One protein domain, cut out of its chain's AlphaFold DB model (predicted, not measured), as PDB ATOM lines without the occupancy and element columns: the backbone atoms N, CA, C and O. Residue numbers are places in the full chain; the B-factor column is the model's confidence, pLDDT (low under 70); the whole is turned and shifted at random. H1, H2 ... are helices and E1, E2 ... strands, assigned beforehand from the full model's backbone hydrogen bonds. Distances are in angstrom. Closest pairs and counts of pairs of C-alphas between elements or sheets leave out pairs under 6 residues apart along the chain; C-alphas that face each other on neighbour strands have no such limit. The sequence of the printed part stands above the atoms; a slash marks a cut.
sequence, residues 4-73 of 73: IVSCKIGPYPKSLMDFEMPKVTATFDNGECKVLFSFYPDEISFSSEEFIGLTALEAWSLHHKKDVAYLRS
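What this domain is: This is residues 4 to 73 of the 73 residues of an uncharacterized protein of Candidatus Pacearchaeota archaeon (UniProt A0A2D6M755). What is the main picture? A small, strongly twisted sheet of three strands, E1, E2 and E3, makes one wall; the short helix H1 packs over its edge strand E1, and the long helix H2 comes to the sheet with residues 56 to 63 only, its later part reaching beyond. The loop between E1 and E2 sticks out at residues 14 to 19. What is it made of? The printed part has 70 residues, with three named strands and then two named helices in the order E1, E2, E3, H1, H2; the class is mixed, helices and strands, and the antiparallel sheet runs E1, E2, E3. How large is its outline? It is compact, with a radius of gyration of the C-alphas of 12.5 A, and flat, with spans of 37 by 28 by 15 A.

How they stand to each other: How is the sheet joined? E1, residues 4 to 10, E2, residues 23 to 28, and E3, residues 33 to 38, form a meander, each strand the antiparallel neighbour of the one before. E1 and E2 are a hairpin at 161 degrees, with N 8 and O 25 within hydrogen-bond range at 2.8 A; E2 and E3 are a hairpin at 151 degrees, with N 36 and O 24 at 2.8 A. The sheet is only just strongly twisted, its C-alphas lying up to 4.4 A off the best plane. Where are the helices? H1, residues 48 to 51, is on the sheet at a height of 6.9 A and only just over E1, with 3 of its C-alphas falling there; the closest C-alphas of the two, Cys 7 and Ser 48, are 5.0 A apart. H2, residues 56 to 71, only grazes the sheet, and its closest C-alphas to E3 are those of Ala 56 and Leu 36, 6.9 A. H1 and H2 are close but not clearly touching, the closest C-alphas being those of Phe 51 and Ala 59, 6.2 A. What do the helix backbones show? In H2 every O i to N i+4 pair is within hydrogen-bond range; H1 is too short for such a pair.

Where its parts are: Where do the strands run? E1 goes from C-alpha 4 at (261.384, 287.223, 242.541) to C-alpha 10, 16.6 A; E2 spans 15.9 A and E3 15.1 A. Where are the helices? H1 spans 5.6 A, and H2 runs 22.8 A from C-alpha 56 at (255.283, 290.930, 244.716) to C-alpha 71 at (245.148, 283.996, 263.972).

The domain as a whole: How far does it reach? The two C-alphas farthest apart, those of Asn 30 and Ser 73, are 37.9 A apart. Which links are long? The link from E1 to E2, 12 residues, is long; E3 to H1 is short, and E2 to E3 and H1 to H2 are tight. Is the model sure, and whole? The mean pLDDT of the printed part is 90.0, with residues 16, 19 and 73 under 70, and the printed part has no cut.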
ATOM      1  N   ILE A   4     260.332 287.246 241.538       95.50
ATOM      2  CA  ILE A   4     261.384 287.223 242.541       95.50
ATOM      3  C   ILE A   4     262.384 286.131 242.154       95.50
ATOM      4  O   ILE A   4     262.017 284.969 241.982       95.50
ATOM      5  N   VAL A   5     263.650 286.511 242.013       96.06
ATOM      6  CA  VAL A   5     264.768 285.605 241.697       96.06
ATOM      7  C   VAL A   5     265.634 285.309 242.914       96.06
ATOM      8  O   VAL A   5     266.345 284.310 242.937       96.06
ATOM      9  N   SER A   6     265.581 286.169 243.929       94.44
ATOM     10  CA  SER A   6     266.267 285.972 245.202       94.44
ATOM     11  C   SER A   6     265.519 286.702 246.307       94.44
ATOM     12  O   SER A   6     264.904 287.743 246.075       94.44
ATOM     13  N   CYS A   7     265.563 286.157 247.516       93.88
ATOM     14  CA  CYS A   7     264.903 286.724 248.678       93.88
ATOM     15  C   CYS A   7     265.831 286.650 249.890       93.88
ATOM     16  O   CYS A   7     266.479 285.631 250.129       93.88
ATOM     17  N   LYS A   8     265.886 287.734 250.664       93.94
ATOM     18  CA  LYS A   8     266.628 287.835 251.916       93.94
ATOM     19  C   LYS A   8     265.664 288.190 253.037       93.94
ATOM     20  O   LYS A   8     264.948 289.187 252.945       93.94
ATOM     21  N   ILE A   9     265.687 287.393 254.099       93.50
ATOM     22  CA  ILE A   9     264.828 287.568 255.266       93.50
ATOM     23  C   ILE A   9     265.695 287.985 256.452       93.50
ATOM     24  O   ILE A   9     266.695 287.333 256.756       93.50
ATOM     25  N   GLY A  10     265.327 289.090 257.094       89.50
ATOM     26  CA  GLY A  10     265.991 289.605 258.288       89.50
ATOM     27  C   GLY A  10     266.385 291.083 258.175       89.50
ATOM     28  O   GLY A  10     265.940 291.769 257.252       89.50
ATOM     29  N   PRO A  11     267.230 291.587 259.089       88.25
ATOM     30  CA  PRO A  11     267.784 290.876 260.249       88.25
ATOM     31  C   PRO A  11     266.693 290.406 261.223       88.25
ATOM     32  O   PRO A  11     265.621 290.995 261.283       88.25
ATOM     33  N   TYR A  12     266.954 289.306 261.931       85.31
ATOM     34  CA  TYR A  12     266.091 288.840 263.016       85.31
ATOM     35  C   TYR A  12     266.502 289.515 264.326       85.31
ATOM     36  O   TYR A  12     267.711 289.700 264.534       85.31
ATOM     37  N   PRO A  13     265.541 289.824 265.212       81.50
ATOM     38  CA  PRO A  13     265.841 290.426 266.497       81.50
ATOM     39  C   PRO A  13     266.697 289.460 267.315       81.50
ATOM     40  O   PRO A  13     266.356 288.290 267.495       81.50
ATOM     41  N   LYS A  14     267.855 289.934 267.782       79.38
ATOM     42  CA  LYS A  14     268.809 289.106 268.547       79.38
ATOM     43  C   LYS A  14     268.525 289.093 270.047       79.38
ATOM     44  O   LYS A  14     269.088 288.271 270.768       79.38
ATOM     45  N   SER A  15     267.715 290.027 270.533       76.56
ATOM     46  CA  SER A  15     267.407 290.186 271.951       76.56
ATOM     47  C   SER A  15     266.032 290.822 272.132       76.56
ATOM     48  O   SER A  15     265.534 291.470 271.222       76.56
ATOM     49  N   LEU A  16     265.426 290.691 273.314       67.19
ATOM     50  CA  LEU A  16     264.076 291.210 273.589       67.19
ATOM     51  C   LEU A  16     263.976 292.749 273.514       67.19
ATOM     52  O   LEU A  16     262.888 293.295 273.378       67.19
ATOM     53  N   MET A  17     265.112 293.446 273.632       73.44
ATOM     54  CA  MET A  17     265.225 294.904 273.465       73.44
ATOM     55  C   MET A  17     265.502 295.321 272.011       73.44
ATOM     56  O   MET A  17     265.574 296.512 271.711       73.44
ATOM     57  N   ASP A  18     265.677 294.349 271.117       73.69
ATOM     58  CA  ASP A  18     265.868 294.547 269.688       73.69
ATOM     59  C   ASP A  18     264.478 294.557 269.034       73.69
ATOM     60  O   ASP A  18     263.888 293.519 268.750       73.69
ATOM     61  N   PHE A  19     263.901 295.750 268.874       69.06
ATOM     62  CA  PHE A  19     262.565 295.928 268.285       69.06
ATOM     63  C   PHE A  19     262.571 295.824 266.745       69.06
ATOM     64  O   PHE A  19     261.603 296.218 266.088       69.06
ATOM     65  N   GLU A  20     263.658 295.334 266.141       80.38
ATOM     66  CA  GLU A  20     263.745 295.163 264.695       80.38
ATOM     67  C   GLU A  20     262.975 293.916 264.264       80.38
ATOM     68  O   GLU A  20     263.388 292.778 264.481       80.38
ATOM     69  N   MET A  21     261.836 294.130 263.608       85.94
ATOM     70  CA  MET A  21     261.118 293.031 262.976       85.94
ATOM     71  C   MET A  21     261.829 292.597 261.694       85.94
ATOM     72  O   MET A  21     262.229 293.457 260.897       85.94
ATOM     73  N   PRO A  22     261.941 291.281 261.448       91.00
ATOM     74  CA  PRO A  22     262.499 290.762 260.217       91.00
ATOM     75  C   PRO A  22     261.687 291.252 259.023       91.00
ATOM     76  O   PRO A  22     260.454 291.283 259.020       91.00
ATOM     77  N   LYS A  23     262.421 291.650 257.987       93.00
ATOM     78  CA  LYS A  23     261.870 292.161 256.736       93.00
ATOM     79  C   LYS A  23     262.181 291.186 255.619       93.00
ATOM     80  O   LYS A  23     263.281 290.636 255.553       93.00
ATOM     81  N   VAL A  24     261.223 291.002 254.723       94.06
ATOM     82  CA  VAL A  24     261.400 290.228 253.497       94.06
ATOM     83  C   VAL A  24     261.836 291.188 252.400       94.06
ATOM     84  O   VAL A  24     261.063 292.035 251.960       94.06
ATOM     85  N   THR A  25     263.089 291.079 251.968       94.81
ATOM     86  CA  THR A  25     263.639 291.849 250.848       94.81
ATOM     87  C   THR A  25     263.757 290.945 249.638       94.81
ATOM     88  O   THR A  25     264.449 289.932 249.695       94.81
ATOM     89  N   ALA A  26     263.110 291.312 248.539       95.12
ATOM     90  CA  ALA A  26     263.113 290.528 247.317       95.12
ATOM     91  C   ALA A  26     263.858 291.250 246.192       95.12
ATOM     92  O   ALA A  26     263.667 292.449 245.966       95.12
ATOM     93  N   THR A  27     264.683 290.489 245.483       95.81
ATOM     94  CA  THR A  27     265.311 290.870 244.220       95.81
ATOM     95  C   THR A  27     264.504 290.270 243.083       95.81
ATOM     96  O   THR A  27     264.228 289.068 243.066       95.81
ATOM     97  N   PHE A  28     264.128 291.113 242.134       95.25
ATOM     98  CA  PHE A  28     263.327 290.773 240.971       95.25
ATOM     99  C   PHE A  28     264.210 290.518 239.743       95.25
ATOM    100  O   PHE A  28     265.350 290.981 239.679       95.25
ATOM    101  N   ASP A  29     263.688 289.794 238.752       95.06
ATOM    102  CA  ASP A  29     264.415 289.449 237.516       95.06
ATOM    103  C   ASP A  29     264.850 290.672 236.690       95.06
ATOM    104  O   ASP A  29     265.825 290.614 235.946       95.06
ATOM    105  N   ASN A  30     264.175 291.803 236.879       92.38
ATOM    106  CA  ASN A  30     264.505 293.084 236.262       92.38
ATOM    107  C   ASN A  30     265.637 293.845 236.987       92.38
ATOM    108  O   ASN A  30     265.927 294.984 236.624       92.38
ATOM    109  N   GLY A  31     266.245 293.255 238.023       90.81
ATOM    110  CA  GLY A  31     267.284 293.879 238.847       90.81
ATOM    111  C   GLY A  31     266.752 294.805 239.946       90.81
ATOM    112  O   GLY A  31     267.542 295.386 240.687       90.81
ATOM    113  N   GLU A  32     265.431 294.948 240.084       93.44
ATOM    114  CA  GLU A  32     264.830 295.739 241.156       93.44
ATOM    115  C   GLU A  32     264.962 295.003 242.494       93.44
ATOM    116  O   GLU A  32     264.645 293.820 242.604       93.44
ATOM    117  N   CYS A  33     265.392 295.712 243.533       93.44
ATOM    118  CA  CYS A  33     265.429 295.209 244.902       93.44
ATOM    119  C   CYS A  33     264.492 296.053 245.757       93.44
ATOM    120  O   CYS A  33     264.675 297.268 245.852       93.44
ATOM    121  N   LYS A  34     263.511 295.427 246.410       93.69
ATOM    122  CA  LYS A  34     262.609 296.131 247.329       93.69
ATOM    123  C   LYS A  34     262.221 295.284 248.526       93.69
ATOM    124  O   LYS A  34     262.165 294.056 248.465       93.69
ATOM    125  N   VAL A  35     261.926 295.975 249.620       94.06
ATOM    126  CA  VAL A  35     261.319 295.374 250.806       94.06
ATOM    127  C   VAL A  35     259.845 295.128 250.508       94.06
ATOM    128  O   VAL A  35     259.140 296.041 250.083       94.06
ATOM    129  N   LEU A  36     259.392 293.892 250.699       92.94
ATOM    130  CA  LEU A  36     258.002 293.508 250.492       92.94
ATOM    131  C   LEU A  36     257.163 293.837 251.724       92.94
ATOM    132  O   LEU A  36     256.197 294.583 251.610       92.94
ATOM    133  N   PHE A  37     257.543 293.299 252.884       92.88
ATOM    134  CA  PHE A  37     256.846 293.476 254.159       92.88
ATOM    135  C   PHE A  37     257.751 293.076 255.335       92.88
ATOM    136  O   PHE A  37     258.771 292.405 255.157       92.88
ATOM    137  N   SER A  38     257.369 293.498 256.536       91.94
ATOM    138  CA  SER A  38     257.866 292.978 257.814       91.94
ATOM    139  C   SER A  38     256.849 292.016 258.415       91.94
ATOM    140  O   SER A  38     255.659 292.137 258.129       91.94
ATOM    141  N   PHE A  39     257.308 291.091 259.249       90.56
ATOM    142  CA  PHE A  39     256.449 290.129 259.939       90.56
ATOM    143  C   PHE A  39     256.966 289.851 261.353       90.56
ATOM    144  O   PHE A  39     258.132 290.121 261.653       90.56
ATOM    145  N   TYR A  40     256.112 289.288 262.205       88.88
ATOM    146  CA  TYR A  40     256.490 288.851 263.546       88.88
ATOM    147  C   TYR A  40     257.044 287.417 263.491       88.88
ATOM    148  O   TYR A  40     256.302 286.499 263.144       88.88
ATOM    149  N   PRO A  41     258.330 287.187 263.825       87.19
ATOM    150  CA  PRO A  41     258.958 285.871 263.703       87.19
ATOM    151  C   PRO A  41     258.433 284.845 264.713       87.19
ATOM    152  O   PRO A  41     258.618 283.652 264.495       87.19
ATOM    153  N   ASP A  42     257.802 285.306 265.797       86.06
ATOM    154  CA  ASP A  42     257.143 284.455 266.795       86.06
ATOM    155  C   ASP A  42     255.789 283.921 266.290       86.06
ATOM    156  O   ASP A  42     255.374 282.823 266.649       86.06
ATOM    157  N   GLU A  43     255.129 284.667 265.397       87.56
ATOM    158  CA  GLU A  43     253.823 284.306 264.840       87.56
ATOM    159  C   GLU A  43     253.969 283.473 263.562       87.56
ATOM    160  O   GLU A  43     253.394 282.393 263.415       87.56
ATOM    161  N   ILE A  44     254.765 283.968 262.611       89.50
ATOM    162  CA  ILE A  44     254.909 283.365 261.287       89.50
ATOM    163  C   ILE A  44     256.367 283.353 260.839       89.50
ATOM    164  O   ILE A  44     257.153 284.256 261.105       89.50
ATOM    165  N   SER A  45     256.733 282.306 260.104       88.81
ATOM    166  CA  SER A  45     258.071 282.125 259.544       88.81
ATOM    167  C   SER A  45     258.002 281.860 258.043       88.81
ATOM    168  O   SER A  45     257.049 281.256 257.536       88.81
ATOM    169  N   PHE A  46     259.032 282.301 257.325       90.69
ATOM    170  CA  PHE A  46     259.143 282.153 255.878       90.69
ATOM    171  C   PHE A  46     260.509 281.593 255.484       90.69
ATOM    172  O   PHE A  46     261.514 281.917 256.118       90.69
ATOM    173  N   SER A  47     260.548 280.810 254.404       91.69
ATOM    174  CA  SER A  47     261.787 280.487 253.689       91.69
ATOM    175  C   SER A  47     261.925 281.365 252.447       91.69
ATOM    176  O   SER A  47     260.939 281.691 251.787       91.69
ATOM    177  N   SER A  48     263.159 281.725 252.085       91.19
ATOM    178  CA  SER A  48     263.452 282.454 250.846       91.19
ATOM    179  C   SER A  48     262.946 281.716 249.604       91.19
ATOM    180  O   SER A  48     262.519 282.360 248.649       91.19
ATOM    181  N   GLU A  49     262.955 280.381 249.635       92.44
ATOM    182  CA  GLU A  49     262.511 279.514 248.537       92.44
ATOM    183  C   GLU A  49     261.014 279.648 248.244       92.44
ATOM    184  O   GLU A  49     260.617 279.563 247.086       92.44
ATOM    185  N   GLU A  50     260.191 279.943 249.259       92.75
ATOM    186  CA  GLU A  50     258.743 280.139 249.084       92.75
ATOM    187  C   GLU A  50     258.417 281.371 248.233       92.75
ATOM    188  O   GLU A  50     257.313 281.483 247.709       92.75
ATOM    189  N   PHE A  51     259.368 282.299 248.092       93.12
ATOM    190  CA  PHE A  51     259.196 283.515 247.306       93.12
ATOM    191  C   PHE A  51     259.742 283.401 245.885       93.12
ATOM    192  O   PHE A  51     259.364 284.203 245.035       93.12
ATOM    193  N   ILE A  52     260.626 282.442 245.602       94.31
ATOM    194  CA  ILE A  52     261.269 282.338 244.289       94.31
ATOM    195  C   ILE A  52     260.224 282.001 243.222       94.31
ATOM    196  O   ILE A  52     259.433 281.073 243.358       94.31
ATOM    197  N   GLY A  53     260.214 282.774 242.138       93.06
ATOM    198  CA  GLY A  53     259.254 282.634 241.044       93.06
ATOM    199  C   GLY A  53     257.905 283.323 241.278       93.06
ATOM    200  O   GLY A  53     257.142 283.441 240.315       93.06
ATOM    201  N   LEU A  54     257.637 283.826 242.490       94.56
ATOM    202  CA  LEU A  54     256.446 284.619 242.797       94.56
ATOM    203  C   LEU A  54     256.613 286.075 242.363       94.56
ATOM    204  O   LEU A  54     257.717 286.610 242.271       94.56
ATOM    205  N   THR A  55     255.499 286.750 242.134       94.81
ATOM    206  CA  THR A  55     255.432 288.208 242.025       94.81
ATOM    207  C   THR A  55     255.306 288.858 243.406       94.81
ATOM    208  O   THR A  55     254.988 288.209 244.401       94.81
ATOM    209  N   ALA A  56     255.497 290.180 243.476       92.38
ATOM    210  CA  ALA A  56     255.283 290.930 244.716       92.38
ATOM    211  C   ALA A  56     253.868 290.724 245.288       92.38
ATOM    212  O   ALA A  56     253.708 290.582 246.496       92.38
ATOM    213  N   LEU A  57     252.850 290.682 244.421       93.75
ATOM    214  CA  LEU A  57     251.458 290.485 244.826       93.75
ATOM    215  C   LEU A  57     251.242 289.085 245.416       93.75
ATOM    216  O   LEU A  57     250.626 288.951 246.467       93.75
ATOM    217  N   GLU A  58     251.795 288.054 244.778       94.56
ATOM    218  CA  GLU A  58     251.716 286.675 245.273       94.56
ATOM    219  C   GLU A  58     252.447 286.502 246.607       94.56
ATOM    220  O   GLU A  58     251.936 285.832 247.503       94.56
ATOM    221  N   ALA A  59     253.599 287.157 246.781       93.81
ATOM    222  CA  ALA A  59     254.308 287.178 248.056       93.81
ATOM    223  C   ALA A  59     253.472 287.834 249.174       93.81
ATOM    224  O   ALA A  59     253.442 287.333 250.298       93.81
ATOM    225  N   TRP A  60     252.744 288.911 248.864       93.25
ATOM    226  CA  TRP A  60     251.792 289.535 249.791       93.25
ATOM    227  C   TRP A  60     250.600 288.625 250.111       93.25
ATOM    228  O   TRP A  60     250.199 288.518 251.270       93.25
ATOM    229  N   SER A  61     250.054 287.921 249.118       94.75
ATOM    230  CA  SER A  61     249.008 286.917 249.348       94.75
ATOM    231  C   SER A  61     249.494 285.762 250.225       94.75
ATOM    232  O   SER A  61     248.744 285.307 251.090       94.75
ATOM    233  N   LEU A  62     250.739 285.305 250.046       93.88
ATOM    234  CA  LEU A  62     251.353 284.279 250.891       93.88
ATOM    235  C   LEU A  62     251.469 284.757 252.343       93.88
ATOM    236  O   LEU A  62     251.099 284.016 253.255       93.88
ATOM    237  N   HIS A  63     251.929 285.993 252.548       93.62
ATOM    238  CA  HIS A  63     252.001 286.612 253.869       93.62
ATOM    239  C   HIS A  63     250.632 286.641 254.547       93.62
ATOM    240  O   HIS A  63     250.473 286.055 255.614       93.62
ATOM    241  N   HIS A  64     249.631 287.219 253.884       93.31
ATOM    242  CA  HIS A  64     248.273 287.300 254.414       93.31
ATOM    243  C   HIS A  64     247.687 285.915 254.727       93.31
ATOM    244  O   HIS A  64     247.003 285.727 255.729       93.31
ATOM    245  N   LYS A  65     247.963 284.909 253.889       93.88
ATOM    246  CA  LYS A  65     247.508 283.536 254.132       93.88
ATOM    247  C   LYS A  65     248.112 282.948 255.410       93.88
ATOM    248  O   LYS A  65     247.385 282.284 256.144       93.88
ATOM    249  N   LYS A  66     249.410 283.157 255.659       92.94
ATOM    250  CA  LYS A  66     250.081 282.669 256.876       92.94
ATOM    251  C   LYS A  66     249.614 283.420 258.121       92.94
ATOM    252  O   LYS A  66     249.323 282.776 259.119       92.94
ATOM    253  N   ASP A  67     249.467 284.735 258.023       92.06
ATOM    254  CA  ASP A  67     248.966 285.594 259.101       92.06
ATOM    255  C   ASP A  67     247.561 285.160 259.562       92.06
ATOM    256  O   ASP A  67     247.340 284.805 260.719       92.06
ATOM    257  N   VAL A  68     246.629 285.008 258.615       92.56
ATOM    258  CA  VAL A  68     245.273 284.515 258.903       92.56
ATOM    259  C   VAL A  68     245.274 283.082 259.441       92.56
ATOM    260  O   VAL A  68     244.412 282.737 260.248       92.56
ATOM    261  N   ALA A  69     246.196 282.227 258.989       91.88
ATOM    262  CA  ALA A  69     246.306 280.860 259.496       91.88
ATOM    263  C   ALA A  69     246.773 280.828 260.960       91.88
ATOM    264  O   ALA A  69     246.247 280.028 261.734       91.88
ATOM    265  N   TYR A  70     247.695 281.716 261.344       89.56
ATOM    266  CA  TYR A  70     248.133 281.872 262.730       89.56
ATOM    267  C   TYR A  70     246.988 282.369 263.624       89.56
ATOM    268  O   TYR A  70     246.675 281.728 264.620       89.56
ATOM    269  N   LEU A  71     246.273 283.424 263.210       89.62
ATOM    270  CA  LEU A  71     245.148 283.996 263.972       89.62
ATOM    271  C   LEU A  71     243.946 283.052 264.154       89.62
ATOM    272  O   LEU A  71     243.059 283.324 264.962       89.62
ATOM    273  N   ARG A  72     243.862 281.985 263.354       87.88
ATOM    274  CA  ARG A  72     242.787 280.983 263.405       87.88
ATOM    275  C   ARG A  72     243.193 279.683 264.108       87.88
ATOM    276  O   ARG A  72     242.351 278.785 264.160       87.88
ATOM    277  N   SER A  73     244.445 279.560 264.558       69.25
ATOM    278  CA  SER A  73     244.963 278.364 265.245       69.25
ATOM    279  C   SER A  73     244.762 278.411 266.757       69.25
ATOM    280  O   SER A  73     244.525 279.511 267.300       69.25
TER     281      SER A  73